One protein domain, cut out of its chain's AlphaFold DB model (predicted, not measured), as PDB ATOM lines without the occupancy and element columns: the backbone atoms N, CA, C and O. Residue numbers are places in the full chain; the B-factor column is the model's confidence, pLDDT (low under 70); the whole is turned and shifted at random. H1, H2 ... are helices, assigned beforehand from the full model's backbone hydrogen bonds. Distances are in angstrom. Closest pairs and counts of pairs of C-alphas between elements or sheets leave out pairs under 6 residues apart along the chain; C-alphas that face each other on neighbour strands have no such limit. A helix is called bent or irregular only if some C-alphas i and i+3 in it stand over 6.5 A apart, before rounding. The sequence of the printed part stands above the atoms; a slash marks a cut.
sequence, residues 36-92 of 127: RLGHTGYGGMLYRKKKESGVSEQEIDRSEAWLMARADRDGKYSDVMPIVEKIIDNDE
ATOM      1  N   ARG A  36     224.220 219.878 214.109       69.62
ATOM      2  CA  ARG A  36     223.478 218.672 213.694       69.62
ATOM      3  C   ARG A  36     224.129 217.949 212.505       69.62
ATOM      4  O   ARG A  36     223.813 216.797 212.231       69.62
ATOM      5  N   LEU A  37     225.091 218.598 211.845       73.00
ATOM      6  CA  LEU A  37     225.795 218.107 210.659       73.00
ATOM      7  C   LEU A  37     226.844 217.014 210.940       73.00
ATOM      8  O   LEU A  37     227.320 216.370 210.000       73.00
ATOM      9  N   GLY A  38     227.212 216.780 212.206       76.06
ATOM     10  CA  GLY A  38     228.217 215.776 212.574       76.06
ATOM     11  C   GLY A  38     229.520 215.925 211.773       76.06
ATOM     12  O   GLY A  38     229.986 217.034 211.540       76.06
ATOM     13  N   HIS A  39     230.083 214.813 211.289       73.94
ATOM     14  CA  HIS A  39     231.311 214.801 210.475       73.94
ATOM     15  C   HIS A  39     231.171 215.498 209.106       73.94
ATOM     16  O   HIS A  39     232.171 215.866 208.499       73.94
ATOM     17  N   THR A  40     229.950 215.686 208.594       83.75
ATOM     18  CA  THR A  40     229.747 216.332 207.285       83.75
ATOM     19  C   THR A  40     230.112 217.818 207.343       83.75
ATOM     20  O   THR A  40     230.675 218.351 206.385       83.75
ATOM     21  N   GLY A  41     229.825 218.474 208.476       86.56
ATOM     22  CA  GLY A  41     230.050 219.905 208.666       86.56
ATOM     23  C   GLY A  41     229.386 220.776 207.590       86.56
ATOM     24  O   GLY A  41     228.595 220.304 206.773       86.56
ATOM     25  N   TYR A  42     229.724 222.065 207.582       85.25
ATOM     26  CA  TYR A  42     229.191 223.016 206.600       85.25
ATOM     27  C   TYR A  42     229.647 222.701 205.174       85.25
ATOM     28  O   TYR A  42     228.816 222.650 204.278       85.25
ATOM     29  N   GLY A  43     230.938 222.426 204.963       86.44
ATOM     30  CA  GLY A  43     231.473 222.168 203.620       86.44
ATOM     31  C   GLY A  43     230.805 220.977 202.930       86.44
ATOM     32  O   GLY A  43     230.392 221.078 201.781       86.44
ATOM     33  N   GLY A  44     230.605 219.864 203.644       87.00
ATOM     34  CA  GLY A  44     229.925 218.702 203.073       87.00
ATOM     35  C   GLY A  44     228.430 218.929 202.829       87.00
ATOM     36  O   GLY A  44     227.873 218.356 201.892       87.00
ATOM     37  N   MET A  45     227.778 219.764 203.644       90.06
ATOM     38  CA  MET A  45     226.376 220.147 203.454       90.06
ATOM     39  C   MET A  45     226.216 221.033 202.210       90.06
ATOM     40  O   MET A  45     225.399 220.719 201.345       90.06
ATOM     41  N   LEU A  46     227.062 222.056 202.059       88.75
ATOM     42  CA  LEU A  46     227.051 222.952 200.899       88.75
ATOM     43  C   LEU A  46     227.401 222.214 199.601       88.75
ATOM     44  O   LEU A  46     226.740 222.410 198.585       88.75
ATOM     45  N   TYR A  47     228.365 221.290 199.641       87.44
ATOM     46  CA  TYR A  47     228.700 220.448 198.491       87.44
ATOM     47  C   TYR A  47     227.508 219.601 198.014       87.44
ATOM     48  O   TYR A  47     227.263 219.483 196.811       87.44
ATOM     49  N   ARG A  48     226.734 219.017 198.944       87.88
ATOM     50  CA  ARG A  48     225.511 218.265 198.608       87.88
ATOM     51  C   ARG A  48     224.457 219.173 197.996       87.88
ATOM     52  O   ARG A  48     223.935 218.839 196.938       87.88
ATOM     53  N   LYS A  49     224.219 220.337 198.607       85.75
ATOM     54  CA  LYS A  49     223.285 221.337 198.084       85.75
ATOM     55  C   LYS A  49     223.653 221.731 196.656       85.75
ATOM     56  O   LYS A  49     222.813 221.652 195.771       85.75
ATOM     57  N   LYS A  50     224.932 222.017 196.404       88.38
ATOM     58  CA  LYS A  50     225.446 222.302 195.061       88.38
ATOM     59  C   LYS A  50     225.191 221.178 194.068       88.38
ATOM     60  O   LYS A  50     224.858 221.440 192.917       88.38
ATOM     61  N   LYS A  51     225.335 219.925 194.495       87.94
ATOM     62  CA  LYS A  51     225.063 218.762 193.645       87.94
ATOM     63  C   LYS A  51     223.568 218.575 193.357       87.94
ATOM     64  O   LYS A  51     223.227 218.134 192.267       87.94
ATOM     65  N   GLU A  52     222.702 218.888 194.318       85.88
ATOM     66  CA  GLU A  52     221.246 218.709 194.223       85.88
ATOM     67  C   GLU A  52     220.552 219.845 193.461       85.88
ATOM     68  O   GLU A  52     219.681 219.580 192.638       85.88
ATOM     69  N   SER A  53     220.930 221.101 193.716       79.06
ATOM     70  CA  SER A  53     220.288 222.284 193.129       79.06
ATOM     71  C   SER A  53     221.116 222.979 192.048       79.06
ATOM     72  O   SER A  53     220.634 223.930 191.442       79.06
ATOM     73  N   GLY A  54     222.363 222.557 191.814       81.62
ATOM     74  CA  GLY A  54     223.281 223.205 190.868       81.62
ATOM     75  C   GLY A  54     223.846 224.553 191.339       81.62
ATOM     76  O   GLY A  54     224.674 225.134 190.642       81.62
ATOM     77  N   VAL A  55     223.430 225.032 192.516       75.81
ATOM     78  CA  VAL A  55     223.817 226.328 193.103       75.81
ATOM     79  C   VAL A  55     225.227 226.239 193.673       75.81
ATOM     80  O   VAL A  55     225.540 225.307 194.411       75.81
ATOM     81  N   SER A  56     226.109 227.180 193.344       78.56
ATOM     82  CA  SER A  56     227.487 227.109 193.838       78.56
ATOM     83  C   SER A  56     227.578 227.412 195.343       78.56
ATOM     84  O   SER A  56     226.761 228.135 195.898       78.56
ATOM     85  N   GLU A  57     228.599 226.891 196.035       76.88
ATOM     86  CA  GLU A  57     228.797 227.166 197.475       76.88
ATOM     87  C   GLU A  57     228.960 228.667 197.775       76.88
ATOM     88  O   GLU A  57     228.698 229.102 198.890       76.88
ATOM     89  N   GLN A  58     229.399 229.449 196.784       74.69
ATOM     90  CA  GLN A  58     229.586 230.899 196.873       74.69
ATOM     91  C   GLN A  58     228.279 231.685 196.695       74.69
ATOM     92  O   GLN A  58     228.238 232.863 197.035       74.69
ATOM     93  N   GLU A  59     227.245 231.053 196.141       81.25
ATOM     94  CA  GLU A  59     225.926 231.658 195.923       81.25
ATOM     95  C   GLU A  59     224.999 231.500 197.130       81.25
ATOM     96  O   GLU A  59     224.009 232.218 197.222       81.25
ATOM     97  N   ILE A  60     225.311 230.580 198.047       83.69
ATOM     98  CA  ILE A  60     224.504 230.343 199.246       83.69
ATOM     99  C   ILE A  60     224.861 231.400 200.286       83.69
ATOM    100  O   ILE A  60     226.023 231.512 200.694       83.69
ATOM    101  N   ASP A  61     223.858 232.153 200.738       88.06
ATOM    102  CA  ASP A  61     224.072 233.145 201.783       88.06
ATOM    103  C   ASP A  61     224.475 232.480 203.109       88.06
ATOM    104  O   ASP A  61     224.142 231.332 203.419       88.06
ATOM    105  N   ARG A  62     225.221 233.216 203.932       85.38
ATOM    106  CA  ARG A  62     225.716 232.700 205.206       85.38
ATOM    107  C   ARG A  62     224.586 232.430 206.199       85.38
ATOM    108  O   ARG A  62     224.715 231.494 206.994       85.38
ATOM    109  N   SER A  63     223.508 233.214 206.167       85.12
ATOM    110  CA  SER A  63     222.324 232.982 206.996       85.12
ATOM    111  C   SER A  63     221.544 231.754 206.511       85.12
ATOM    112  O   SER A  63     221.221 230.880 207.316       85.12
ATOM    113  N   GLU A  64     221.383 231.594 205.197       86.62
ATOM    114  CA  GLU A  64     220.769 230.419 204.573       86.62
ATOM    115  C   GLU A  64     221.546 229.130 204.899       86.62
ATOM    116  O   GLU A  64     220.969 228.132 205.340       86.62
ATOM    117  N   ALA A  65     222.876 229.155 204.777       87.69
ATOM    118  CA  ALA A  65     223.732 228.031 205.145       87.69
ATOM    119  C   ALA A  65     223.584 227.656 206.630       87.69
ATOM    120  O   ALA A  65     223.621 226.475 206.992       87.69
ATOM    121  N   TRP A  66     223.417 228.653 207.502       87.56
ATOM    122  CA  TRP A  66     223.192 228.442 208.929       87.56
ATOM    123  C   TRP A  66     221.828 227.800 209.208       87.56
ATOM    124  O   TRP A  66     221.750 226.865 210.009       87.56
ATOM    125  N   LEU A  67     220.778 228.235 208.505       87.31
ATOM    126  CA  LEU A  67     219.452 227.620 208.565       87.31
ATOM    127  C   LEU A  67     219.518 226.150 208.137       87.31
ATOM    128  O   LEU A  67     219.155 225.263 208.908       87.31
ATOM    129  N   MET A  68     220.104 225.853 206.978       86.81
ATOM    130  CA  MET A  68     220.259 224.471 206.500       86.81
ATOM    131  C   MET A  68     221.025 223.581 207.487       86.81
ATOM    132  O   MET A  68     220.689 222.413 207.668       86.81
ATOM    133  N   ALA A  69     222.036 224.128 208.165       86.31
ATOM    134  CA  ALA A  69     222.806 223.405 209.173       86.31
ATOM    135  C   ALA A  69     222.015 223.079 210.450       86.31
ATOM    136  O   ALA A  69     222.377 222.154 211.191       86.31
ATOM    137  N   ARG A  70     220.974 223.865 210.736       85.31
ATOM    138  CA  ARG A  70     220.127 223.750 211.925       85.31
ATOM    139  C   ARG A  70     218.832 222.991 211.673       85.31
ATOM    140  O   ARG A  70     218.303 222.443 212.639       85.31
ATOM    141  N   ALA A  71     218.348 222.938 210.440       84.38
ATOM    142  CA  ALA A  71     217.146 222.200 210.081       84.38
ATOM    143  C   ALA A  71     217.257 220.710 210.471       84.38
ATOM    144  O   ALA A  71     218.303 220.076 210.312       84.38
ATOM    145  N   ASP A  72     216.178 220.148 211.015       80.81
ATOM    146  CA  ASP A  72     216.037 218.702 211.205       80.81
ATOM    147  C   ASP A  72     215.835 217.985 209.859       80.81
ATOM    148  O   ASP A  72     215.648 218.619 208.822       80.81
ATOM    149  N   ARG A  73     215.824 216.642 209.860       74.81
ATOM    150  CA  ARG A  73     215.525 215.850 208.645       74.81
ATOM    151  C   ARG A  73     214.196 216.229 207.988       74.81
ATOM    152  O   ARG A  73     214.079 216.121 206.776       74.81
ATOM    153  N   ASP A  74     213.240 216.692 208.787       76.81
ATOM    154  CA  ASP A  74     211.924 217.132 208.322       76.81
ATOM    155  C   ASP A  74     211.891 218.622 207.935       76.81
ATOM    156  O   ASP A  74     210.817 219.178 207.727       76.81
ATOM    157  N   GLY A  75     213.041 219.305 207.923       76.56
ATOM    158  CA  GLY A  75     213.138 220.741 207.653       76.56
ATOM    159  C   GLY A  75     212.663 221.642 208.798       76.56
ATOM    160  O   GLY A  75     212.563 222.852 208.618       76.56
ATOM    161  N   LYS A  76     212.355 221.079 209.974       83.69
ATOM    162  CA  LYS A  76     211.874 221.841 211.135       83.69
ATOM    163  C   LYS A  76     213.016 222.416 211.970       83.69
ATOM    164  O   LYS A  76     214.115 221.863 212.023       83.69
ATOM    165  N   TYR A  77     212.711 223.493 212.683       81.88
ATOM    166  CA  TYR A  77     213.601 224.146 213.635       81.88
ATOM    167  C   TYR A  77     212.944 224.086 215.014       81.88
ATOM    168  O   TYR A  77     211.785 224.455 215.154       81.88
ATOM    169  N   SER A  78     213.645 223.579 216.030       76.06
ATOM    170  CA  SER A  78     213.036 223.366 217.353       76.06
ATOM    171  C   SER A  78     213.296 224.530 218.306       76.06
ATOM    172  O   SER A  78     212.371 225.153 218.804       76.06
ATOM    173  N   ASP A  79     214.562 224.819 218.572       79.25
ATOM    174  CA  ASP A  79     215.020 225.720 219.633       79.25
ATOM    175  C   ASP A  79     215.347 227.131 219.130       79.25
ATOM    176  O   ASP A  79     215.482 228.065 219.916       79.25
ATOM    177  N   VAL A  80     215.481 227.290 217.814       81.00
ATOM    178  CA  VAL A  80     215.968 228.520 217.178       81.00
ATOM    179  C   VAL A  80     214.900 229.262 216.373       81.00
ATOM    180  O   VAL A  80     215.243 230.221 215.691       81.00
ATOM    181  N   MET A  81     213.620 228.876 216.461       84.69
ATOM    182  CA  MET A  81     212.542 229.487 215.658       84.69
ATOM    183  C   MET A  81     212.485 231.022 215.721       84.69
ATOM    184  O   MET A  81     212.453 231.624 214.653       84.69
ATOM    185  N   PRO A  82     212.632 231.682 216.889       84.19
ATOM    186  CA  PRO A  82     212.628 233.148 216.952       84.19
ATOM    187  C   PRO A  82     213.783 233.819 216.189       84.19
ATOM    188  O   PRO A  82     213.716 234.998 215.858       84.19
ATOM    189  N   ILE A  83     214.889 233.102 215.967       83.81
ATOM    190  CA  ILE A  83     216.028 233.583 215.172       83.81
ATOM    191  C   ILE A  83     215.756 233.335 213.687       83.81
ATOM    192  O   ILE A  83     216.072 234.188 212.866       83.81
ATOM    193  N   VAL A  84     215.158 232.189 213.353       84.88
ATOM    194  CA  VAL A  84     214.769 231.838 211.981       84.88
ATOM    195  C   VAL A  84     213.766 232.847 211.427       84.88
ATOM    196  O   VAL A  84     213.990 233.362 210.341       84.88
ATOM    197  N   GLU A  85     212.722 233.173 212.192       85.19
ATOM    198  CA  GLU A  85     211.721 234.184 211.822       85.19
ATOM    199  C   GLU A  85     212.389 235.529 211.528       85.19
ATOM    200  O   GLU A  85     212.229 236.070 210.444       85.19
ATOM    201  N   LYS A  86     213.276 235.995 212.417       85.62
ATOM    202  CA  LYS A  86     214.035 237.232 212.186       85.62
ATOM    203  C   LYS A  86     214.886 237.193 210.920       85.62
ATOM    204  O   LYS A  86     215.042 238.229 210.289       85.62
ATOM    205  N   ILE A  87     215.502 236.063 210.578       84.75
ATOM    206  CA  ILE A  87     216.310 235.957 209.353       84.75
ATOM    207  C   ILE A  87     215.402 236.095 208.126       84.75
ATOM    208  O   ILE A  87     215.689 236.917 207.262       84.75
ATOM    209  N   ILE A  88     214.280 235.372 208.103       82.06
ATOM    210  CA  ILE A  88     213.304 235.419 207.004       82.06
ATOM    211  C   ILE A  88     212.717 236.833 206.856       82.06
ATOM    212  O   ILE A  88     212.707 237.382 205.757       82.06
ATOM    213  N   ASP A  89     212.326 237.466 207.964       78.38
ATOM    214  CA  ASP A  89     211.759 238.820 207.971       78.38
ATOM    215  C   ASP A  89     212.751 239.886 207.462       78.38
ATOM    216  O   ASP A  89     212.347 240.908 206.900       78.38
ATOM    217  N   ASN A  90     214.057 239.674 207.672       70.62
ATOM    218  CA  ASN A  90     215.111 240.558 207.165       70.62
ATOM    219  C   ASN A  90     215.427 240.294 205.684       70.62
ATOM    220  O   ASN A  90     215.684 241.249 204.950       70.62
ATOM    221  N   ASP A  91     215.366 239.040 205.227       63.03
ATOM    222  CA  ASP A  91     215.511 238.694 203.807       63.03
ATOM    223  C   ASP A  91     214.377 239.292 202.956       63.03
ATOM    224  O   ASP A  91     214.607 239.697 201.814       63.03
ATOM    225  N   GLU A  92     213.167 239.423 203.512       58.94
ATOM    226  CA  GLU A  92     212.028 240.069 202.842       58.94
ATOM    227  C   GLU A  92     212.138 241.603 202.768       58.94
ATOM    228  O   GLU A  92     211.594 242.217 201.848       58.94
TER     229      GLU A  92
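AT A GLANCE: This is residues 36 to 92 of the 127 residues of an uncharacterized protein of Citrus unshiu (UniProt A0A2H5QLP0). Three helices stand in a row, with H2 in the middle, H1 on one side of it at a steep slant and H3 on the other side, nearly side by side with H2 and running opposite to it. The row is thinly knit: H1, which is kinked, meets H2 with residues 42 to 46 alone, H3 is near H2 without clearly touching it, and H1 and H3 are apart. The printed part has 57 residues with three named helices, in the order H1, H2, H3 along the chain, and no named strand; the class is all helix. The whole is compact, with a radius of gyration of the C-alphas of 11.7 A, and the C-alphas span 29 by 25 by 16 A along their three main axes.

IN THESE COORDINATES: H1 is residues 38 to 53, the longest helix with 16 residues, and measures 22.0 A from first to last C-alpha; it begins at C-alpha 38, at (228.217, 215.776, 212.574). H1 is irregular, with C-alphas 39 and 42 standing 9.3 A apart, and it has a kink of 57 degrees near residue 45. H2 is residues 62 to 70 and measures 12.5 A; its C-alpha 62 is at (225.716, 232.700, 205.206). H3 is residues 81 to 92 and measures 16.6 A, ending at C-alpha 92, at (212.028, 240.069, 202.842).

HOW THE PARTS SIT: H1 touches H2 with residues 42 to 46 alone, and the closest C-alphas are those of Tyr 42 and Ala 69, 6.9 A apart. The lines of H1 and H2 stand at a steep tilt of 64 degrees, and the two run opposite ways; the line of H1 is a rough one. H2 and H3 are close but not clearly touching, and their closest C-alphas, those of Ser 63 and Ile 87, are 7.1 A apart. They stand at a shallow tilt of 31 degrees and run opposite ways. H1 and H3 are apart. In H2 every O i to N i+4 pair is within hydrogen-bond range; in H1 10 of 12 are, and in H3 7 of 8.

THE WHOLE: The two C-alphas farthest apart are those of His 39 and Glu 92, at 32.7 A. The C-alphas of Arg 36 and Glu 92, the first and last printed residues, are 26.6 A apart. The printed part has no cut. The link from H1 to H2 has 8 residues and the link from H2 to H3 has 10; both are short but not tight. The mean pLDDT of the printed part is 81.8, and the residues under 70 are residue 36 and residues 91 to 92, of which 91 to 92 belong to H3.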